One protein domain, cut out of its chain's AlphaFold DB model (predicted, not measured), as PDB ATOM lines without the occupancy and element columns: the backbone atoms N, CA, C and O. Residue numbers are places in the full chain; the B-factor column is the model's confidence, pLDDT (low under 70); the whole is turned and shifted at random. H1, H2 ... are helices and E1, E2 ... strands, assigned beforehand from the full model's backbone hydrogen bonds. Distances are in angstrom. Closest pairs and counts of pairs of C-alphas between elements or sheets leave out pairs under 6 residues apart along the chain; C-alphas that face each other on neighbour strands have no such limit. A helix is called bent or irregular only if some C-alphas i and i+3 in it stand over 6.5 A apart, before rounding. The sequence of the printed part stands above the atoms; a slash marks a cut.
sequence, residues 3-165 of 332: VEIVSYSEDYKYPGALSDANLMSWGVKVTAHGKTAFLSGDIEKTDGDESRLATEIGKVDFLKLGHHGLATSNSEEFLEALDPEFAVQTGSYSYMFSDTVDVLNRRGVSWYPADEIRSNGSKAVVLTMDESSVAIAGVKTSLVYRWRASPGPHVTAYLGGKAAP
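What this domain is: This is residues 3 to 165 of the 332 residues of the protein "Cell wall-binding repeat protein" of Actinomyces urogenitalis DSM 15434 (UniProt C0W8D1). What shape is this? A twisted sheet of six strands stands between a row of three helices, H2, H4 and H5, on one side and the hairpin E7 E8, partly covering the other. The hairpin E9 E10 lies beyond the E6 end, and residues 13 to 20 stick out beyond the E1 end. What is it built of? The printed part has 163 residues, with six named helices and ten named strands in the order E1 H1 E2 E3 H2 E4 H3 H4 E5 H5 E6 H6 E7 E8 E9 E10; its class is mixed, helices and strands, and the sheet E1 E2 E3 E4 E5 E6 is mixed. It is compact, with a radius of gyration of the C-alphas of 15.7 A and spans of 51 by 40 by 29 A.

Where its parts are: Where do the elements before E4 lie? E1 is residues 3 to 6, from C-alpha 3 at (-32.030, 25.385, 5.711); H1 is 21 to 24, E2 27 to 32, 16.5 A long, E3 35 to 39, and H2 46 to 57, 17.4 A long but irregular, with C-alphas 47 and 50 8.4 A apart. What follows? E4 is 62 to 64, H3 66 to 69, H4 76 to 82, E5 86 to 89, H5 98 to 106, E6 110 to 113 and H6 114 to 119. E7 is 126 to 129, E8 134 to 137, E9 143 to 147 and E10 155 to 159, ending at C-alpha 159 (-39.081, 31.148, 36.511).

How they stand to each other: How is the large sheet joined? E2 and E3 form an antiparallel hairpin, with N 30 and O 37 2.8 A apart; E4 and E5 are parallel, with N 63 and O 86 2.8 A apart. E3 H2 E4, E4 H3 H4 E5 and E5 H5 E6 are strand-helix-strand units, parallel neighbours with helices between, each with a right-handed crossover. How do the helices stand? H2 and H4 touch at Ala 54 and Phe 78, C-alphas 5.3 A apart, at a shallow tilt of 23 degrees, the same way. Every O i to N i+4 pair is within hydrogen-bond range in H4, H5 and H6, and 4 of 8 in H2; H1 and H3 are too short for one. What of the hairpins? E7 and E8, with N 128 and O 135 2.9 A apart, form a sandwich, two sheets face to face, with the large sheet, their planes 36 degrees apart. E9 and E10, with N 144 and O 158 2.8 A apart, are apart from E6.

The domain as a whole: How far does it reach? The C-alphas of Pro 15 and Pro 165, the two farthest apart, are 52.0 A apart. Are there cuts or long links? The printed part has no cut, and E1 to H1 is a long link. Where is confidence low? Residues 9, 94 and 150 are under 70; the mean pLDDT of the printed part is 90.7.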
ATOM      1  N   VAL A   3     -31.159  24.207   5.682       97.00
ATOM      2  CA  VAL A   3     -32.030  25.385   5.711       97.00
ATOM      3  C   VAL A   3     -33.180  25.138   4.751       97.00
ATOM      4  O   VAL A   3     -32.950  24.808   3.589       97.00
ATOM      5  N   GLU A   4     -34.397  25.304   5.246       96.06
ATOM      6  CA  GLU A   4     -35.635  25.172   4.488       96.06
ATOM      7  C   GLU A   4     -36.369  26.511   4.576       96.06
ATOM      8  O   GLU A   4     -36.556  27.053   5.667       96.06
ATOM      9  N   ILE A   5     -36.737  27.073   3.427       93.75
ATOM     10  CA  ILE A   5     -37.517  28.310   3.344       93.75
ATOM     11  C   ILE A   5     -38.924  27.904   2.935       93.75
ATOM     12  O   ILE A   5     -39.099  27.251   1.907       93.75
ATOM     13  N   VAL A   6     -39.903  28.277   3.748       89.00
ATOM     14  CA  VAL A   6     -41.311  27.940   3.550       89.00
ATOM     15  C   VAL A   6     -42.127  29.215   3.408       89.00
ATOM     16  O   VAL A   6     -41.873  30.217   4.072       89.00
ATOM     17  N   SER A   7     -43.111  29.173   2.525       83.38
ATOM     18  CA  SER A   7     -44.098  30.227   2.342       83.38
ATOM     19  C   SER A   7     -45.367  29.530   1.904       83.38
ATOM     20  O   SER A   7     -45.387  28.924   0.835       83.38
ATOM     21  N   TYR A   8     -46.413  29.613   2.712       71.50
ATOM     22  CA  TYR A   8     -47.742  29.203   2.290       71.50
ATOM     23  C   TYR A   8     -48.635  30.396   2.460       71.50
ATOM     24  O   TYR A   8     -49.026  30.709   3.566       71.50
ATOM     25  N   SER A   9     -48.876  31.045   1.337       68.19
ATOM     26  CA  SER A   9     -50.033  31.876   1.094       68.19
ATOM     27  C   SER A   9     -50.427  31.572  -0.342       68.19
ATOM     28  O   SER A   9     -49.557  31.364  -1.190       68.19
ATOM     29  N   GLU A  10     -51.720  31.453  -0.626       71.81
ATOM     30  CA  GLU A  10     -52.184  31.345  -2.013       71.81
ATOM     31  C   GLU A  10     -52.383  32.721  -2.652       71.81
ATOM     32  O   GLU A  10     -52.778  32.811  -3.813       71.81
ATOM     33  N   ASP A  11     -52.071  33.794  -1.926       70.88
ATOM     34  CA  ASP A  11     -52.420  35.151  -2.315       70.88
ATOM     35  C   ASP A  11     -51.658  35.627  -3.547       70.88
ATOM     36  O   ASP A  11     -52.185  36.390  -4.356       70.88
ATOM     37  N   TYR A  12     -50.461  35.077  -3.785       71.69
ATOM     38  CA  TYR A  12     -49.718  35.285  -5.033       71.69
ATOM     39  C   TYR A  12     -50.458  34.784  -6.284       71.69
ATOM     40  O   TYR A  12     -50.077  35.138  -7.403       71.69
ATOM     41  N   LYS A  13     -51.482  33.931  -6.126       75.31
ATOM     42  CA  LYS A  13     -52.312  33.431  -7.231       75.31
ATOM     43  C   LYS A  13     -53.390  34.437  -7.642       75.31
ATOM     44  O   LYS A  13     -53.955  34.283  -8.727       75.31
ATOM     45  N   TYR A  14     -53.672  35.457  -6.827       72.50
ATOM     46  CA  TYR A  14     -54.675  36.474  -7.127       72.50
ATOM     47  C   TYR A  14     -54.028  37.761  -7.663       72.50
ATOM     48  O   TYR A  14     -52.997  38.209  -7.162       72.50
ATOM     49  N   PRO A  15     -54.608  38.391  -8.699       76.19
ATOM     50  CA  PRO A  15     -54.078  39.635  -9.238       76.19
ATOM     51  C   PRO A  15     -54.382  40.816  -8.303       76.19
ATOM     52  O   PRO A  15     -55.541  41.160  -8.086       76.19
ATOM     53  N   GLY A  16     -53.340  41.483  -7.801       78.31
ATOM     54  CA  GLY A  16     -53.458  42.698  -6.989       78.31
ATOM     55  C   GLY A  16     -52.327  42.829  -5.970       78.31
ATOM     56  O   GLY A  16     -51.630  41.862  -5.684       78.31
ATOM     57  N   ALA A  17     -52.123  44.033  -5.432       77.12
ATOM     58  CA  ALA A  17     -51.287  44.199  -4.247       77.12
ATOM     59  C   ALA A  17     -52.091  43.779  -3.011       77.12
ATOM     60  O   ALA A  17     -53.251  44.173  -2.876       77.12
ATOM     61  N   LEU A  18     -51.477  43.007  -2.119       78.19
ATOM     62  CA  LEU A  18     -52.095  42.651  -0.845       78.19
ATOM     63  C   LEU A  18     -52.099  43.847   0.102       78.19
ATOM     64  O   LEU A  18     -51.232  44.720   0.031       78.19
ATOM     65  N   SER A  19     -53.094  43.886   0.984       83.44
ATOM     66  CA  SER A  19     -53.249  44.961   1.966       83.44
ATOM     67  C   SER A  19     -52.220  44.899   3.092       83.44
ATOM     68  O   SER A  19     -51.962  45.920   3.722       83.44
ATOM     69  N   ASP A  20     -51.648  43.720   3.340       86.44
ATOM     70  CA  ASP A  20     -50.652  43.480   4.378       86.44
ATOM     71  C   ASP A  20     -49.559  42.536   3.845       86.44
ATOM     72  O   ASP A  20     -49.853  41.519   3.217       86.44
ATOM     73  N   ALA A  21     -48.292  42.889   4.075       86.94
ATOM     74  CA  ALA A  21     -47.143  42.078   3.678       86.94
ATOM     75  C   ALA A  21     -46.977  40.825   4.553       86.94
ATOM     76  O   ALA A  21     -46.337  39.867   4.117       86.94
ATOM     77  N   ASN A  22     -47.578  40.809   5.747       88.69
ATOM     78  CA  ASN A  22     -47.545  39.672   6.667       88.69
ATOM     79  C   ASN A  22     -48.148  38.404   6.044       88.69
ATOM     80  O   ASN A  22     -47.615  37.312   6.246       88.69
ATOM     81  N   LEU A  23     -49.160  38.577   5.185       81.44
ATOM     82  CA  LEU A  23     -49.815  37.518   4.406       81.44
ATOM     83  C   LEU A  23     -48.869  36.809   3.425       81.44
ATOM     84  O   LEU A  23     -49.202  35.769   2.882       81.44
ATOM     85  N   MET A  24     -47.678  37.356   3.177       84.38
ATOM     86  CA  MET A  24     -46.663  36.774   2.289       84.38
ATOM     87  C   MET A  24     -45.350  36.495   3.023       84.38
ATOM     88  O   MET A  24     -44.293  36.368   2.398       84.38
ATOM     89  N   SER A  25     -45.396  36.433   4.354       90.69
ATOM     90  CA  SER A  25     -44.216  36.194   5.175       90.69
ATOM     91  C   SER A  25     -43.581  34.845   4.869       90.69
ATOM     92  O   SER A  25     -44.246  33.815   4.769       90.69
ATOM     93  N   TRP A  26     -42.256  34.846   4.777       91.19
ATOM     94  CA  TRP A  26     -41.482  33.617   4.676       91.19
ATOM     95  C   TRP A  26     -41.059  33.140   6.058       91.19
ATOM     96  O   TRP A  26     -40.583  33.917   6.889       91.19
ATOM     97  N   GLY A  27     -41.177  31.835   6.260       94.25
ATOM     98  CA  GLY A  27     -40.616  31.120   7.388       94.25
ATOM     99  C   GLY A  27     -39.288  30.473   7.009       94.25
ATOM    100  O   GLY A  27     -39.100  30.019   5.881       94.25
ATOM    101  N   VAL A  28     -38.362  30.390   7.961       96.69
ATOM    102  CA  VAL A  28     -37.089  29.683   7.771       96.69
ATOM    103  C   VAL A  28     -36.930  28.633   8.858       96.69
ATOM    104  O   VAL A  28     -36.813  28.973  10.037       96.69
ATOM    105  N   LYS A  29     -36.882  27.360   8.466       97.12
ATOM    106  CA  LYS A  29     -36.486  26.263   9.347       97.12
ATOM    107  C   LYS A  29     -34.996  26.003   9.180       97.12
ATOM    108  O   LYS A  29     -34.493  25.827   8.071       97.12
ATOM    109  N   VAL A  30     -34.281  25.985  10.294       97.00
ATOM    110  CA  VAL A  30     -32.852  25.681  10.346       97.00
ATOM    111  C   VAL A  30     -32.662  24.407  11.145       97.00
ATOM    112  O   VAL A  30     -33.107  24.336  12.286       97.00
ATOM    113  N   THR A  31     -31.938  23.448  10.575       96.69
ATOM    114  CA  THR A  31     -31.540  22.213  11.257       96.69
ATOM    115  C   THR A  31     -30.019  22.155  11.377       96.69
ATOM    116  O   THR A  31     -29.296  22.176  10.374       96.69
ATOM    117  N   ALA A  32     -29.496  22.062  12.595       96.00
ATOM    118  CA  ALA A  32     -28.066  21.948  12.872       96.00
ATOM    119  C   ALA A  32     -27.834  21.069  14.105       96.00
ATOM    120  O   ALA A  32     -28.546  21.198  15.088       96.00
ATOM    121  N   HIS A  33     -26.847  20.168  14.049       95.38
ATOM    122  CA  HIS A  33     -26.510  19.258  15.158       95.38
ATOM    123  C   HIS A  33     -27.704  18.443  15.700       95.38
ATOM    124  O   HIS A  33     -27.790  18.164  16.887       95.38
ATOM    125  N   GLY A  34     -28.649  18.074  14.826       94.69
ATOM    126  CA  GLY A  34     -29.871  17.360  15.220       94.69
ATOM    127  C   GLY A  34     -30.918  18.227  15.930       94.69
ATOM    128  O   GLY A  34     -31.948  17.697  16.332       94.69
ATOM    129  N   LYS A  35     -30.673  19.535  16.060       97.06
ATOM    130  CA  LYS A  35     -31.592  20.537  16.606       97.06
ATOM    131  C   LYS A  35     -32.207  21.382  15.507       97.06
ATOM    132  O   LYS A  35     -31.657  21.489  14.409       97.06
ATOM    133  N   THR A  36     -33.333  21.994  15.826       97.50
ATOM    134  CA  THR A  36     -34.215  22.668  14.882       97.50
ATOM    135  C   THR A  36     -34.705  24.000  15.435       97.50
ATOM    136  O   THR A  36     -35.111  24.117  16.588       97.50
ATOM    137  N   ALA A  37     -34.700  25.023  14.589       97.88
ATOM    138  CA  ALA A  37     -35.246  26.334  14.903       97.88
ATOM    139  C   ALA A  37     -36.157  26.791  13.768       97.88
ATOM    140  O   ALA A  37     -35.778  26.675  12.602       97.88
ATOM    141  N   PHE A  38     -37.319  27.348  14.099       97.81
ATOM    142  CA  PHE A  38     -38.195  27.991  13.128       97.81
ATOM    143  C   PHE A  38     -38.270  29.497  13.356       97.81
ATOM    144  O   PHE A  38     -38.613  29.982  14.439       97.81
ATOM    145  N   LEU A  39     -37.928  30.235  12.304       97.12
ATOM    146  CA  LEU A  39     -37.997  31.682  12.219       97.12
ATOM    147  C   LEU A  39     -39.227  32.052  11.397       97.12
ATOM    148  O   LEU A  39     -39.156  32.109  10.177       97.12
ATOM    149  N   SER A  40     -40.350  32.275  12.071       95.44
ATOM    150  CA  SER A  40     -41.680  32.430  11.458       95.44
ATOM    151  C   SER A  40     -41.932  33.756  10.732       95.44
ATOM    152  O   SER A  40     -43.016  33.940  10.190       95.44
ATOM    153  N   GLY A  41     -40.979  34.695  10.737       94.12
ATOM    154  CA  GLY A  41     -41.226  36.048  10.233       94.12
ATOM    155  C   GLY A  41     -42.459  36.664  10.903       94.12
ATOM    156  O   GLY A  41     -42.564  36.624  12.136       94.12
ATOM    157  N   ASP A  42     -43.374  37.167  10.073       94.12
ATOM    158  CA  ASP A  42     -44.694  37.659  10.467       94.12
ATOM    159  C   ASP A  42     -45.830  36.808   9.863       94.12
ATOM    160  O   ASP A  42     -46.881  37.329   9.511       94.12
ATOM    161  N   ILE A  43     -45.615  35.489   9.720       92.44
ATOM    162  CA  ILE A  43     -46.655  34.540   9.276       92.44
ATOM    163  C   ILE A  43     -47.878  34.649  10.190       92.44
ATOM    164  O   ILE A  43     -47.744  34.638  11.416       92.44
ATOM    165  N   GLU A  44     -49.061  34.711   9.589       90.69
ATOM    166  CA  GLU A  44     -50.341  34.802  10.286       90.69
ATOM    167  C   GLU A  44     -51.164  33.523  10.119       90.69
ATOM    168  O   GLU A  44     -50.925  32.706   9.232       90.69
ATOM    169  N   LYS A  45     -52.185  33.360  10.960       89.38
ATOM    170  CA  LYS A  45     -53.144  32.248  10.869       89.38
ATOM    171  C   LYS A  45     -54.256  32.481   9.838       89.38
ATOM    172  O   LYS A  45     -55.153  31.648   9.706       89.38
ATOM    173  N   THR A  46     -54.232  33.629   9.163       83.00
ATOM    174  CA  THR A  46     -55.176  34.009   8.106       83.00
ATOM    175  C   THR A  46     -55.212  32.923   7.026       83.00
ATOM    176  O   THR A  46     -54.201  32.284   6.744       83.00
ATOM    177  N   ASP A  47     -56.406  32.624   6.510       81.00
ATOM    178  CA  ASP A  47     -56.642  31.644   5.437       81.00
ATOM    179  C   ASP A  47     -56.012  30.243   5.645       81.00
ATOM    180  O   ASP A  47     -55.794  29.473   4.703       81.00
ATOM    181  N   GLY A  48     -55.755  29.866   6.904       85.81
ATOM    182  CA  GLY A  48     -55.217  28.557   7.282       85.81
ATOM    183  C   GLY A  48     -53.753  28.336   6.887       85.81
ATOM    184  O   GLY A  48     -53.342  27.185   6.715       85.81
ATOM    185  N   ASP A  49     -52.975  29.404   6.697       87.69
ATOM    186  CA  ASP A  49     -51.548  29.329   6.351       87.69
ATOM    187  C   ASP A  49     -50.749  28.572   7.420       87.69
ATOM    188  O   ASP A  49     -50.040  27.609   7.119       87.69
ATOM    189  N   GLU A  50     -50.933  28.942   8.689       92.81
ATOM    190  CA  GLU A  50     -50.311  28.266   9.828       92.81
ATOM    191  C   GLU A  50     -50.642  26.769   9.901       92.81
ATOM    192  O   GLU A  50     -49.729  25.958  10.046       92.81
ATOM    193  N   SER A  51     -51.908  26.371   9.740       89.50
ATOM    194  CA  SER A  51     -52.315  24.955   9.772       89.50
ATOM    195  C   SER A  51     -51.642  24.132   8.666       89.50
ATOM    196  O   SER A  51     -51.208  22.997   8.885       89.50
ATOM    197  N   ARG A  52     -51.494  24.708   7.467       87.62
ATOM    198  CA  ARG A  52     -50.795  24.060   6.345       87.62
ATOM    199  C   ARG A  52     -49.298  23.933   6.621       87.62
ATOM    200  O   ARG A  52     -48.745  22.838   6.518       87.62
ATOM    201  N   LEU A  53     -48.668  25.025   7.053       90.31
ATOM    202  CA  LEU A  53     -47.251  25.072   7.424       90.31
ATOM    203  C   LEU A  53     -46.904  24.107   8.558       90.31
ATOM    204  O   LEU A  53     -45.855  23.468   8.516       90.31
ATOM    205  N   ALA A  54     -47.780  23.980   9.554       91.25
ATOM    206  CA  ALA A  54     -47.595  23.101  10.703       91.25
ATOM    207  C   ALA A  54     -47.296  21.652  10.285       91.25
ATOM    208  O   ALA A  54     -46.404  21.014  10.850       91.25
ATOM    209  N   THR A  55     -47.996  21.155   9.259       83.50
ATOM    210  CA  THR A  55     -47.834  19.783   8.753       83.50
ATOM    211  C   THR A  55     -46.476  19.571   8.076       83.50
ATOM    212  O   THR A  55     -45.913  18.480   8.152       83.50
ATOM    213  N   GLU A  56     -45.927  20.605   7.441       87.94
ATOM    214  CA  GLU A  56     -44.663  20.515   6.705       87.94
ATOM    215  C   GLU A  56     -43.439  20.791   7.575       87.94
ATOM    216  O   GLU A  56     -42.421  20.108   7.462       87.94
ATOM    217  N   ILE A  57     -43.536  21.778   8.468       93.44
ATOM    218  CA  ILE A  57     -42.455  22.138   9.388       93.44
ATOM    219  C   ILE A  57     -42.275  21.023  10.421       93.44
ATOM    220  O   ILE A  57     -41.139  20.629  10.698       93.44
ATOM    221  N   GLY A  58     -43.372  20.505  10.984       92.31
ATOM    222  CA  GLY A  58     -43.338  19.563  12.099       92.31
ATOM    223  C   GLY A  58     -42.685  20.152  13.355       92.31
ATOM    224  O   GLY A  58     -42.595  21.368  13.521       92.31
ATOM    225  N   LYS A  59     -42.211  19.277  14.247       96.75
ATOM    226  CA  LYS A  59     -41.626  19.694  15.528       96.75
ATOM    227  C   LYS A  59     -40.353  20.520  15.364       96.75
ATOM    228  O   LYS A  59     -39.535  20.238  14.482       96.75
ATOM    229  N   VAL A  60     -40.163  21.478  16.270       97.56
ATOM    230  CA  VAL A  60     -38.956  22.304  16.370       97.56
ATOM    231  C   VAL A  60     -38.488  22.444  17.818       97.56
ATOM    232  O   VAL A  60     -39.296  22.343  18.726       97.56
ATOM    233  N   ASP A  61     -37.204  22.704  18.068       98.00
ATOM    234  CA  ASP A  61     -36.701  22.964  19.429       98.00
ATOM    235  C   ASP A  61     -36.874  24.446  19.822       98.00
ATOM    236  O   ASP A  61     -37.158  24.773  20.975       98.00
ATOM    237  N   PHE A  62     -36.724  25.362  18.857       98.25
ATOM    238  CA  PHE A  62     -36.849  26.808  19.054       98.25
ATOM    239  C   PHE A  62     -37.852  27.437  18.087       98.25
ATOM    240  O   PHE A  62     -37.795  27.201  16.879       98.25
ATOM    241  N   LEU A  63     -38.691  28.334  18.602       98.19
ATOM    242  CA  LEU A  63     -39.633  29.125  17.821       98.19
ATOM    243  C   LEU A  63     -39.433  30.628  18.055       98.19
ATOM    244  O   LEU A  63     -39.628  31.158  19.147       98.19
ATOM    245  N   LYS A  64     -39.134  31.363  16.992       97.06
ATOM    246  CA  LYS A  64     -39.446  32.795  16.923       97.06
ATOM    247  C   LYS A  64     -40.958  32.896  16.744       97.06
ATOM    248  O   LYS A  64     -41.477  32.359  15.770       97.06
ATOM    249  N   LEU A  65     -41.660  33.561  17.655       96.31
ATOM    250  CA  LEU A  65     -43.106  33.745  17.518       96.31
ATOM    251  C   LEU A  65     -43.416  34.605  16.288       96.31
ATOM    252  O   LEU A  65     -42.682  35.565  15.995       96.31
ATOM    253  N   GLY A  66     -44.479  34.221  15.587       94.56
ATOM    254  CA  GLY A  66     -44.951  34.900  14.390       94.56
ATOM    255  C   GLY A  66     -45.579  36.235  14.751       94.56
ATOM    256  O   GLY A  66     -46.129  36.406  15.845       94.56
ATOM    257  N   HIS A  67     -45.391  37.203  13.864       93.94
ATOM    258  CA  HIS A  67     -45.935  38.555  13.938       93.94
ATOM    259  C   HIS A  67     -45.789  39.168  15.336       93.94
ATOM    260  O   HIS A  67     -46.753  39.567  15.975       93.94
ATOM    261  N   HIS A  68     -44.567  39.165  15.873       92.75
ATOM    262  CA  HIS A  68     -44.256  39.705  17.207       92.75
ATOM    263  C   HIS A  68     -45.069  39.110  18.381       92.75
ATOM    264  O   HIS A  68     -45.124  39.712  19.457       92.75
ATOM    265  N   GLY A  69     -45.675  37.930  18.210       90.81
ATOM    266  CA  GLY A  69     -46.593  37.332  19.185       90.81
ATOM    267  C   GLY A  69     -47.987  37.972  19.203       90.81
ATOM    268  O   GLY A  69     -48.667  37.894  20.227       90.81
ATOM    269  N   LEU A  70     -48.392  38.663  18.130       89.06
ATOM    270  CA  LEU A  70     -49.727  39.247  17.998       89.06
ATOM    271  C   LEU A  70     -50.800  38.167  17.790       89.06
ATOM    272  O   LEU A  70     -50.529  37.079  17.287       89.06
ATOM    273  N   ALA A  71     -52.044  38.503  18.146       87.88
ATOM    274  CA  ALA A  71     -53.186  37.587  18.118       87.88
ATOM    275  C   ALA A  71     -53.568  37.077  16.715       87.88
ATOM    276  O   ALA A  71     -54.298  36.089  16.606       87.88
ATOM    277  N   THR A  72     -53.114  37.734  15.646       90.62
ATOM    278  CA  THR A  72     -53.316  37.289  14.256       90.62
ATOM    279  C   THR A  72     -52.398  36.129  13.863       90.62
ATOM    280  O   THR A  72     -52.594  35.528  12.816       90.62
ATOM    281  N   SER A  73     -51.450  35.757  14.720       93.38
ATOM    282  CA  SER A  73     -50.497  34.667  14.518       93.38
ATOM    283  C   SER A  73     -50.491  33.733  15.737       93.38
ATOM    284  O   SER A  73     -51.133  34.009  16.755       93.38
ATOM    285  N   ASN A  74     -49.727  32.647  15.667       94.44
ATOM    286  CA  ASN A  74     -49.468  31.698  16.746       94.44
ATOM    287  C   ASN A  74     -50.743  30.972  17.201       94.44
ATOM    288  O   ASN A  74     -51.042  30.912  18.398       94.44
ATOM    289  N   SER A  75     -51.508  30.447  16.242       94.56
ATOM    290  CA  SER A  75     -52.667  29.595  16.502       94.56
ATOM    291  C   SER A  75     -52.295  28.382  17.353       94.56
ATOM    292  O   SER A  75     -51.158  27.905  17.357       94.56
ATOM    293  N   GLU A  76     -53.284  27.870  18.082       94.25
ATOM    294  CA  GLU A  76     -53.113  26.693  18.928       94.25
ATOM    295  C   GLU A  76     -52.622  25.492  18.113       94.25
ATOM    296  O   GLU A  76     -51.590  24.927  18.452       94.25
ATOM    297  N   GLU A  77     -53.267  25.176  16.987       94.00
ATOM    298  CA  GLU A  77     -52.855  24.080  16.096       94.00
ATOM    299  C   GLU A  77     -51.383  24.196  15.670       94.00
ATOM    300  O   GLU A  77     -50.631  23.221  15.743       94.00
ATOM    301  N   PHE A  78     -50.946  25.401  15.294       95.69
ATOM    302  CA  PHE A  78     -49.565  25.665  14.907       95.69
ATOM    303  C   PHE A  78     -48.591  25.423  16.059       95.69
ATOM    304  O   PHE A  78     -47.652  24.636  15.936       95.69
ATOM    305  N   LEU A  79     -48.829  26.044  17.214       96.69
ATOM    306  CA  LEU A  79     -47.974  25.876  18.391       96.69
ATOM    307  C   LEU A  79     -47.937  24.420  18.873       96.69
ATOM    308  O   LEU A  79     -46.894  23.943  19.324       96.69
ATOM    309  N   GLU A  80     -49.056  23.704  18.772       95.38
ATOM    310  CA  GLU A  80     -49.151  22.310  19.189       95.38
ATOM    311  C   GLU A  80     -48.398  21.353  18.262       95.38
ATOM    312  O   GLU A  80     -47.808  20.388  18.765       95.38
ATOM    313  N   ALA A  81     -48.402  21.625  16.954       95.81
ATOM    314  CA  ALA A  81     -47.672  20.860  15.950       95.81
ATOM    315  C   ALA A  81     -46.159  21.112  16.007       95.81
ATOM    316  O   ALA A  81     -45.373  20.165  15.907       95.81
ATOM    317  N   LEU A  82     -45.755  22.373  16.202       97.31
ATOM    318  CA  LEU A  82     -44.348  22.749  16.322       97.31
ATOM    319  C   LEU A  82     -43.739  22.301  17.657       97.31
ATOM    320  O   LEU A  82     -42.555  21.985  17.687       97.31
ATOM    321  N   ASP A  83     -44.524  22.243  18.738       97.00
ATOM    322  CA  ASP A  83     -44.113  21.720  20.053       97.00
ATOM    323  C   ASP A  83     -42.733  22.222  20.551       97.00
ATOM    324  O   ASP A  83     -41.887  21.403  20.920       97.00
ATOM    325  N   PRO A  84     -42.460  23.545  20.535       97.69
ATOM    326  CA  PRO A  84     -41.132  24.068  20.836       97.69
ATOM    327  C   PRO A  84     -40.731  23.905  22.304       97.69
ATOM    328  O   PRO A  84     -41.537  24.108  23.207       97.69
ATOM    329  N   GLU A  85     -39.443  23.664  22.565       96.56
ATOM    330  CA  GLU A  85     -38.886  23.772  23.922       96.56
ATOM    331  C   GLU A  85     -38.787  25.244  24.353       96.56
ATOM    332  O   GLU A  85     -39.101  25.607  25.499       96.56
ATOM    333  N   PHE A  86     -38.384  26.101  23.410       97.75
ATOM    334  CA  PHE A  86     -38.197  27.527  23.621       97.75
ATOM    335  C   PHE A  86     -38.968  28.378  22.620       97.75
ATOM    336  O   PHE A  86     -38.944  28.114  21.419       97.75
ATOM    337  N   ALA A  87     -39.554  29.476  23.097       97.44
ATOM    338  CA  ALA A  87     -40.163  30.486  22.239       97.44
ATOM    339  C   ALA A  87     -39.641  31.897  22.544       97.44
ATOM    340  O   ALA A  87     -39.404  32.260  23.698       97.44
ATOM    341  N   VAL A  88     -39.477  32.730  21.517       96.44
ATOM    342  CA  VAL A  88     -39.074  34.133  21.683       96.44
ATOM    343  C   VAL A  88     -40.055  35.060  20.990       96.44
ATOM    344  O   VAL A  88     -40.255  34.988  19.776       96.44
ATOM    345  N   GLN A  89     -40.604  35.990  21.768       94.81
ATOM    346  CA  GLN A  89     -41.355  37.125  21.252       94.81
ATOM    347  C   GLN A  89     -40.373  38.226  20.860       94.81
ATOM    348  O   GLN A  89     -39.641  38.747  21.700       94.81
ATOM    349  N   THR A  90     -40.353  38.618  19.593       93.31
ATOM    350  CA  THR A  90     -39.531  39.750  19.141       93.31
ATOM    351  C   THR A  90     -40.334  41.029  19.069       93.31
ATOM    352  O   THR A  90     -41.393  41.036  18.458       93.31
ATOM    353  N   GLY A  91     -39.781  42.117  19.589       85.94
ATOM    354  CA  GLY A  91     -40.396  43.441  19.591       85.94
ATOM    355  C   GLY A  91     -40.020  44.191  20.865       85.94
ATOM    356  O   GLY A  91     -39.348  43.643  21.740       85.94
ATOM    357  N   SER A  92     -40.453  45.446  20.967       78.75
ATOM    358  CA  SER A  92     -40.352  46.236  22.202       78.75
ATOM    359  C   SER A  92     -41.512  45.985  23.169       78.75
ATOM    360  O   SER A  92     -41.549  46.570  24.246       78.75
ATOM    361  N   TYR A  93     -42.481  45.155  22.778       73.50
ATOM    362  CA  TYR A  93     -43.606  44.778  23.622       73.50
ATOM    363  C   TYR A  93     -43.143  43.787  24.691       73.50
ATOM    364  O   TYR A  93     -42.427  42.830  24.402       73.50
ATOM    365  N   SER A  94     -43.563  44.019  25.932       69.31
ATOM    366  CA  SER A  94     -43.290  43.136  27.072       69.31
ATOM    367  C   SER A  94     -44.508  42.297  27.477       69.31
ATOM    368  O   SER A  94     -44.504  41.699  28.552       69.31
ATOM    369  N   TYR A  95     -45.561  42.301  26.657       75.19
ATOM    370  CA  TYR A  95     -46.797  41.553  26.868       75.19
ATOM    371  C   TYR A  95     -47.140  40.731  25.621       75.19
ATOM    372  O   TYR A  95     -46.815  41.116  24.496       75.19
ATOM    373  N   MET A  96     -47.816  39.605  25.839       84.88
ATOM    374  CA  MET A  96     -48.403  38.751  24.803       84.88
ATOM    375  C   MET A  96     -49.897  38.574  25.080       84.88
ATOM    376  O   MET A  96     -50.348  38.789  26.210       84.88
ATOM    377  N   PHE A  97     -50.641  38.191  24.045       84.56
ATOM    378  CA  PHE A  97     -52.060  37.854  24.150       84.56
ATOM    379  C   PHE A  97     -52.260  36.540  24.909       84.56
ATOM    380  O   PHE A  97     -51.431  35.630  24.805       84.56
ATOM    381  N   SER A  98     -53.360  36.449  25.660       82.62
ATOM    382  CA  SER A  98     -53.690  35.290  26.500       82.62
ATOM    383  C   SER A  98     -53.624  33.969  25.741       82.62
ATOM    384  O   SER A  98     -52.953  33.057  26.207       82.62
ATOM    385  N   ASP A  99     -54.210  33.894  24.544       87.25
ATOM    386  CA  ASP A  99     -54.367  32.638  23.800       87.25
ATOM    387  C   ASP A  99     -53.012  31.985  23.491       87.25
ATOM    388  O   ASP A  99     -52.797  30.806  23.766       87.25
ATOM    389  N   THR A 100     -52.048  32.770  23.004       90.94
ATOM    390  CA  THR A 100     -50.680  32.294  22.757       90.94
ATOM    391  C   THR A 100     -49.995  31.891  24.062       90.94
ATOM    392  O   THR A 100     -49.379  30.828  24.143       90.94
ATOM    393  N   VAL A 101     -50.089  32.724  25.105       91.44
ATOM    394  CA  VAL A 101     -49.431  32.450  26.393       91.44
ATOM    395  C   VAL A 101     -49.982  31.181  27.041       91.44
ATOM    396  O   VAL A 101     -49.214  30.405  27.611       91.44
ATOM    397  N   ASP A 102     -51.287  30.955  26.959       91.69
ATOM    398  CA  ASP A 102     -51.957  29.823  27.591       91.69
ATOM    399  C   ASP A 102     -51.558  28.505  26.936       91.69
ATOM    400  O   ASP A 102     -51.251  27.545  27.648       91.69
ATOM    401  N   VAL A 103     -51.442  28.476  25.604       93.88
ATOM    402  CA  VAL A 103     -50.901  27.313  24.887       93.88
ATOM    403  C   VAL A 103     -49.446  27.064  25.293       93.88
ATOM    404  O   VAL A 103     -49.111  25.952  25.708       93.88
ATOM    405  N   LEU A 104     -48.587  28.090  25.273       95.12
ATOM    406  CA  LEU A 104     -47.173  27.954  25.664       95.12
ATOM    407  C   LEU A 104     -47.018  27.449  27.108       95.12
ATOM    408  O   LEU A 104     -46.230  26.539  27.373       95.12
ATOM    409  N   ASN A 105     -47.802  27.990  28.042       94.31
ATOM    410  CA  ASN A 105     -47.797  27.574  29.443       94.31
ATOM    411  C   ASN A 105     -48.276  26.126  29.608       94.31
ATOM    412  O   ASN A 105     -47.628  25.348  30.309       94.31
ATOM    413  N   ARG A 106     -49.390  25.752  28.961       94.69
ATOM    414  CA  ARG A 106     -49.961  24.397  29.021       94.69
ATOM    415  C   ARG A 106     -48.992  23.350  28.479       94.69
ATOM    416  O   ARG A 106     -48.945  22.236  28.993       94.69
ATOM    417  N   ARG A 107     -48.204  23.721  27.470       95.31
ATOM    418  CA  ARG A 107     -47.174  22.876  26.855       95.31
ATOM    419  C   ARG A 107     -45.829  22.923  27.586       95.31
ATOM    420  O   ARG A 107     -44.938  22.148  27.263       95.31
ATOM    421  N   GLY A 108     -45.681  23.776  28.600       95.75
ATOM    422  CA  GLY A 108     -44.450  23.886  29.385       95.75
ATOM    423  C   GLY A 108     -43.277  24.509  28.619       95.75
ATOM    424  O   GLY A 108     -42.122  24.265  28.994       95.75
ATOM    425  N   VAL A 109     -43.573  25.300  27.582       97.19
ATOM    426  CA  VAL A 109     -42.591  26.016  26.758       97.19
ATOM    427  C   VAL A 109     -41.941  27.119  27.583       97.19
ATOM    428  O   VAL A 109     -42.624  27.895  28.259       97.19
ATOM    429  N   SER A 110     -40.614  27.222  27.510       96.94
ATOM    430  CA  SER A 110     -39.901  28.348  28.120       96.94
ATOM    431  C   SER A 110     -39.900  29.515  27.143       96.94
ATOM    432  O   SER A 110     -39.242  29.443  26.103       96.94
ATOM    433  N   TRP A 111     -40.614  30.595  27.455       95.62
ATOM    434  CA  TRP A 111     -40.715  31.727  26.535       95.62
ATOM    435  C   TRP A 111     -40.169  33.034  27.103       95.62
ATOM    436  O   TRP A 111     -40.232  33.296  28.312       95.62
ATOM    437  N   TYR A 112     -39.630  33.865  26.211       94.88
ATOM    438  CA  TYR A 112     -38.921  35.091  26.570       94.88
ATOM    439  C   TYR A 112     -39.252  36.249  25.620       94.88
ATOM    440  O   TYR A 112     -39.083  36.114  24.404       94.88
ATOM    441  N   PRO A 113     -39.652  37.419  26.147       94.00
ATOM    442  CA  PRO A 113     -39.644  38.655  25.380       94.00
ATOM    443  C   PRO A 113     -38.214  39.085  25.045       94.00
ATOM    444  O   PRO A 113     -37.337  39.112  25.912       94.00
ATOM    445  N   ALA A 114     -37.979  39.506  23.806       94.12
ATOM    446  CA  ALA A 114     -36.699  40.074  23.395       94.12
ATOM    447  C   ALA A 114     -36.348  41.332  24.205       94.12
ATOM    448  O   ALA A 114     -35.176  41.548  24.513       94.12
ATOM    449  N   ASP A 115     -37.345  42.125  24.618       91.75
ATOM    450  CA  ASP A 115     -37.127  43.267  25.510       91.75
ATOM    451  C   ASP A 115     -36.629  42.844  26.902       91.75
ATOM    452  O   ASP A 115     -35.766  43.501  27.483       91.75
ATOM    453  N   GLU A 116     -37.083  41.697  27.416       91.88
ATOM    454  CA  GLU A 116     -36.609  41.152  28.691       91.88
ATOM    455  C   GLU A 116     -35.132  40.745  28.588       91.88
ATOM    456  O   GLU A 116     -34.334  41.113  29.455       91.88
ATOM    457  N   ILE A 117     -34.760  40.069  27.496       93.75
ATOM    458  CA  ILE A 117     -33.371  39.703  27.174       93.75
ATOM    459  C   ILE A 117     -32.507  40.968  27.031       93.75
ATOM    460  O   ILE A 117     -31.429  41.056  27.622       93.75
ATOM    461  N   ARG A 118     -33.003  41.993  26.325       93.25
ATOM    462  CA  ARG A 118     -32.341  43.302  26.184       93.25
ATOM    463  C   ARG A 118     -32.132  43.988  27.530       93.25
ATOM    464  O   ARG A 118     -31.037  44.465  27.822       93.25
ATOM    465  N   SER A 119     -33.166  44.014  28.369       91.56
ATOM    466  CA  SER A 119     -33.110  44.598  29.716       91.56
ATOM    467  C   SER A 119     -32.108  43.883  30.627       91.56
ATOM    468  O   SER A 119     -31.657  44.460  31.611       91.56
ATOM    469  N   ASN A 120     -31.745  42.640  30.290       93.31
ATOM    470  CA  ASN A 120     -30.739  41.845  30.984       93.31
ATOM    471  C   ASN A 120     -29.309  42.052  30.436       93.31
ATOM    472  O   ASN A 120     -28.401  41.296  30.767       93.31
ATOM    473  N   GLY A 121     -29.097  43.067  29.590       94.12
ATOM    474  CA  GLY A 121     -27.781  43.472  29.086       94.12
ATOM    475  C   GLY A 121     -27.391  42.878  27.729       94.12
ATOM    476  O   GLY A 121     -26.365  43.273  27.169       94.12
ATOM    477  N   SER A 122     -28.197  41.978  27.163       94.25
ATOM    478  CA  SER A 122     -27.942  41.420  25.832       94.25
ATOM    479  C   SER A 122     -28.290  42.407  24.719       94.25
ATOM    480  O   SER A 122     -29.311  43.086  24.755       94.25
ATOM    481  N   LYS A 123     -27.460  42.463  23.674       93.25
ATOM    482  CA  LYS A 123     -27.708  43.308  22.486       93.25
ATOM    483  C   LYS A 123     -28.515  42.606  21.392       93.25
ATOM    484  O   LYS A 123     -29.010  43.264  20.485       93.25
ATOM    485  N   ALA A 124     -28.613  41.284  21.468       93.25
ATOM    486  CA  ALA A 124     -29.324  40.439  20.525       93.25
ATOM    487  C   ALA A 124     -29.814  39.174  21.237       93.25
ATOM    488  O   ALA A 124     -29.251  38.769  22.256       93.25
ATOM    489  N   VAL A 125     -30.834  38.540  20.665       93.62
ATOM    490  CA  VAL A 125     -31.199  37.165  21.006       93.62
ATOM    491  C   VAL A 125     -30.193  36.252  20.315       93.62
ATOM    492  O   VAL A 125     -30.127  36.228  19.088       93.62
ATOM    493  N   VAL A 126     -29.385  35.536  21.096       95.62
ATOM    494  CA  VAL A 126     -28.380  34.606  20.569       95.62
ATOM    495  C   VAL A 126     -28.836  33.189  20.869       95.62
ATOM    496  O   VAL A 126     -28.882  32.788  22.031       95.62
ATOM    497  N   LEU A 127     -29.176  32.457  19.811       95.81
ATOM    498  CA  LEU A 127     -29.494  31.037  19.859       95.81
ATOM    499  C   LEU A 127     -28.222  30.230  19.597       95.81
ATOM    500  O   LEU A 127     -27.520  30.478  18.617       95.81
ATOM    501  N   THR A 128     -27.928  29.260  20.453       95.38
ATOM    502  CA  THR A 128     -26.883  28.258  20.223       95.38
ATOM    503  C   THR A 128     -27.534  26.887  20.132       95.38
ATOM    504  O   THR A 128     -28.386  26.550  20.951       95.38
ATOM    505  N   MET A 129     -27.148  26.129  19.109       95.50
ATOM    506  CA  MET A 129     -27.584  24.756  18.880       95.50
ATOM    507  C   MET A 129     -26.339  23.881  18.821       95.50
ATOM    508  O   MET A 129     -25.511  24.053  17.922       95.50
ATOM    509  N   ASP A 130     -26.209  22.969  19.775       92.00
ATOM    510  CA  ASP A 130     -25.168  21.948  19.787       92.00
ATOM    511  C   ASP A 130     -25.792  20.545  19.821       92.00
ATOM    512  O   ASP A 130     -27.013  20.386  19.830       92.00
ATOM    513  N   GLU A 131     -24.950  19.511  19.797       90.31
ATOM    514  CA  GLU A 131     -25.409  18.115  19.762       90.31
ATOM    515  C   GLU A 131     -26.234  17.723  20.998       90.31
ATOM    516  O   GLU A 131     -27.033  16.787  20.943       90.31
ATOM    517  N   SER A 132     -26.064  18.435  22.113       88.12
ATOM    518  CA  SER A 132     -26.732  18.151  23.379       88.12
ATOM    519  C   SER A 132     -28.002  18.979  23.581       88.12
ATOM    520  O   SER A 132     -28.995  18.456  24.095       88.12
ATOM    521  N   SER A 133     -28.017  20.249  23.167       91.25
ATOM    522  CA  SER A 133     -29.042  21.198  23.604       91.25
ATOM    523  C   SER A 133     -29.271  22.376  22.657       91.25
ATOM    524  O   SER A 133     -28.480  22.671  21.758       91.25
ATOM    525  N   VAL A 134     -30.389  23.061  22.900       94.12
ATOM    526  CA  VAL A 134     -30.647  24.415  22.417       94.12
ATOM    527  C   VAL A 134     -30.579  25.368  23.605       94.12
ATOM    528  O   VAL A 134     -31.131  25.087  24.665       94.12
ATOM    529  N   ALA A 135     -29.901  26.503  23.436       93.94
ATOM    530  CA  ALA A 135     -29.747  27.506  24.484       93.94
ATOM    531  C   ALA A 135     -29.938  28.926  23.945       93.94
ATOM    532  O   ALA A 135     -29.498  29.255  22.842       93.94
ATOM    533  N   ILE A 136     -30.550  29.788  24.758       95.88
ATOM    534  CA  ILE A 136     -30.725  31.213  24.462       95.88
ATOM    535  C   ILE A 136     -29.879  32.022  25.444       95.88
ATOM    536  O   ILE A 136     -30.086  31.961  26.658       95.88
ATOM    537  N   ALA A 137     -28.930  32.806  24.937       94.50
ATOM    538  CA  ALA A 137     -28.059  33.606  25.791       94.50
ATOM    539  C   ALA A 137     -28.781  34.834  26.376       94.50
ATOM    540  O   ALA A 137     -29.539  35.527  25.695       94.50
ATOM    541  N   GLY A 138     -28.475  35.150  27.637       93.12
ATOM    542  CA  GLY A 138     -28.931  36.371  28.312       93.12
ATOM    543  C   GLY A 138     -30.391  36.372  28.761       93.12
ATOM    544  O   GLY A 138     -30.893  37.414  29.184       93.12
ATOM    545  N   VAL A 139     -31.072  35.227  28.718       94.69
ATOM    546  CA  VAL A 139     -32.399  35.075  29.326       94.69
ATOM    547  C   VAL A 139     -32.344  35.286  30.840       94.69
ATOM    548  O   VAL A 139     -31.347  34.962  31.492       94.69
ATOM    549  N   LYS A 140     -33.423  35.815  31.425       93.12
ATOM    550  CA  LYS A 140     -33.561  35.862  32.884       93.12
ATOM    551  C   LYS A 140     -34.004  34.494  33.389       93.12
ATOM    552  O   LYS A 140     -35.071  33.998  33.040       93.12
ATOM    553  N   THR A 141     -33.176  33.892  34.236       93.38
ATOM    554  CA  THR A 141     -33.483  32.618  34.905       93.38
ATOM    555  C   THR A 141     -34.112  32.815  36.281       93.38
ATOM    556  O   THR A 141     -34.706  31.887  36.822       93.38
ATOM    557  N   SER A 142     -34.020  34.023  36.843       94.88
ATOM    558  CA  SER A 142     -34.691  34.411  38.083       94.88
ATOM    559  C   SER A 142     -36.200  34.571  37.895       94.88
ATOM    560  O   SER A 142     -36.684  34.728  36.776       94.88
ATOM    561  N   LEU A 143     -36.936  34.597  39.008       96.69
ATOM    562  CA  LEU A 143     -38.367  34.886  39.018       96.69
ATOM    563  C   LEU A 143     -38.653  36.261  38.391       96.69
ATOM    564  O   LEU A 143     -38.076  37.269  38.808       96.69
ATOM    565  N   VAL A 144     -39.568  36.301  37.427       95.31
ATOM    566  CA  VAL A 144     -40.090  37.523  36.804       95.31
ATOM    567  C   VAL A 144     -41.616  37.497  36.811       95.31
ATOM    568  O   VAL A 144     -42.227  36.432  36.785       95.31
ATOM    569  N   TYR A 145     -42.237  38.672  36.839       94.88
ATOM    570  CA  TYR A 145     -43.684  38.822  36.706       94.88
ATOM    571  C   TYR A 145     -43.975  39.536  35.397       94.88
ATOM    572  O   TYR A 145     -43.390  40.588  35.126       94.88
ATOM    573  N   ARG A 146     -44.857  38.960  34.583       92.19
ATOM    574  CA  ARG A 146     -45.246  39.522  33.289       92.19
ATOM    575  C   ARG A 146     -46.700  39.936  33.341       92.19
ATOM    576  O   ARG A 146     -47.531  39.203  33.880       92.19
ATOM    577  N   TRP A 147     -46.970  41.112  32.789       88.31
ATOM    578  CA  TRP A 147     -48.330  41.548  32.538       88.31
ATOM    579  C   TRP A 147     -48.808  40.977  31.195       88.31
ATOM    580  O   TRP A 147     -48.029  40.958  30.236       88.31
ATOM    581  N   ARG A 148     -50.049  40.497  31.119       83.44
ATOM    582  CA  ARG A 148     -50.648  39.922  29.905       83.44
ATOM    583  C   ARG A 148     -51.782  40.794  29.390       83.44
ATOM    584  O   ARG A 148     -52.582  41.299  30.177       83.44
ATOM    585  N   ALA A 149     -51.870  40.913  28.068       72.62
ATOM    586  CA  ALA A 149     -53.021  41.536  27.436       72.62
ATOM    587  C   ALA A 149     -54.172  40.521  27.357       72.62
ATOM    588  O   ALA A 149     -53.980  39.421  26.848       72.62
ATOM    589  N   SER A 150     -55.319  40.946  27.894       68.69
ATOM    590  CA  SER A 150     -56.684  40.392  27.862       68.69
ATOM    591  C   SER A 150     -56.996  39.191  26.937       68.69
ATOM    592  O   SER A 150     -56.555  39.196  25.787       68.69
ATOM    593  N   PRO A 151     -57.959  38.321  27.333       76.12
ATOM    594  CA  PRO A 151     -58.614  38.241  28.654       76.12
ATOM    595  C   PRO A 151     -57.662  37.795  29.779       76.12
ATOM    596  O   PRO A 151     -56.610  37.224  29.516       76.12
ATOM    597  N   GLY A 152     -57.994  38.134  31.032       74.25
ATOM    598  CA  GLY A 152     -57.174  37.805  32.208       74.25
ATOM    599  C   GLY A 152     -56.865  36.301  32.333       74.25
ATOM    600  O   GLY A 152     -57.531  35.480  31.699       74.25
ATOM    601  N   PRO A 153     -55.884  35.903  33.160       82.00
ATOM    602  CA  PRO A 153     -55.248  36.695  34.210       82.00
ATOM    603  C   PRO A 153     -54.168  37.656  33.702       82.00
ATOM    604  O   PRO A 153     -53.327  37.312  32.872       82.00
ATOM    605  N   HIS A 154     -54.157  38.866  34.253       90.94
ATOM    606  CA  HIS A 154     -53.290  39.952  33.811       90.94
ATOM    607  C   HIS A 154     -51.871  39.855  34.351       90.94
ATOM    608  O   HIS A 154     -50.992  40.498  33.793       90.94
ATOM    609  N   VAL A 155     -51.612  39.099  35.420       94.38
ATOM    610  CA  VAL A 155     -50.267  38.973  35.998       94.38
ATOM    611  C   VAL A 155     -49.913  37.517  36.229       94.38
ATOM    612  O   VAL A 155     -50.620  36.799  36.934       94.38
ATOM    613  N   THR A 156     -48.751  37.117  35.716       94.62
ATOM    614  CA  THR A 156     -48.233  35.756  35.870       94.62
ATOM    615  C   THR A 156     -46.764  35.763  36.240       94.62
ATOM    616  O   THR A 156     -45.968  36.541  35.711       94.62
ATOM    617  N   ALA A 157     -46.406  34.863  37.143       96.88
ATOM    618  CA  ALA A 157     -45.045  34.591  37.551       96.88
ATOM    619  C   ALA A 157     -44.374  33.557  36.637       96.88
ATOM    620  O   ALA A 157     -44.942  32.505  36.341       96.88
ATOM    621  N   TYR A 158     -43.129  33.832  36.258       96.56
ATOM    622  CA  TYR A 158     -42.292  32.959  35.444       96.56
ATOM    623  C   TYR A 158     -40.928  32.746  36.098       96.56
ATOM    624  O   TYR A 158     -40.308  33.698  36.564       96.56
ATOM    625  N   LEU A 159     -40.434  31.510  36.090       97.19
ATOM    626  CA  LEU A 159     -39.081  31.148  36.511       97.19
ATOM    627  C   LEU A 159     -38.397  30.439  35.343       97.19
ATOM    628  O   LEU A 159     -38.874  29.398  34.897       97.19
ATOM    629  N   GLY A 160     -37.317  31.021  34.814       95.50
ATOM    630  CA  GLY A 160     -36.658  30.491  33.613       95.50
ATOM    631  C   GLY A 160     -37.613  30.353  32.423       95.50
ATOM    632  O   GLY A 160     -37.655  29.312  31.778       95.50
ATOM    633  N   GLY A 161     -38.452  31.368  32.191       95.00
ATOM    634  CA  GLY A 161     -39.407  31.395  31.078       95.00
ATOM    635  C   GLY A 161     -40.619  30.469  31.216       95.00
ATOM    636  O   GLY A 161     -41.501  30.532  30.364       95.00
ATOM    637  N   LYS A 162     -40.712  29.655  32.278       96.31
ATOM    638  CA  LYS A 162     -41.856  28.769  32.547       96.31
ATOM    639  C   LYS A 162     -42.762  29.336  33.627       96.31
ATOM    640  O   LYS A 162     -42.270  29.890  34.608       96.31
ATOM    641  N   ALA A 163     -44.074  29.177  33.459       95.81
ATOM    642  CA  ALA A 163     -45.056  29.593  34.453       95.81
ATOM    643  C   ALA A 163     -44.762  28.912  35.804       95.81
ATOM    644  O   ALA A 163     -44.651  27.689  35.888       95.81
ATOM    645  N   ALA A 164     -44.601  29.710  36.858       97.12
ATOM    646  CA  ALA A 164     -44.077  29.260  38.141       97.12
ATOM    647  C   ALA A 164     -45.056  29.582  39.279       97.12
ATOM    648  O   ALA A 164     -45.260  30.761  39.572       97.12
ATOM    649  N   PRO A 165     -45.639  28.572  39.954       97.44
ATOM    650  CA  PRO A 165     -46.564  28.787  41.060       97.44
ATOM    651  C   PRO A 165     -46.019  29.714  42.146       97.44
ATOM    652  O   PRO A 165     -44.872  29.578  42.571       97.44
TER     653      PRO A 165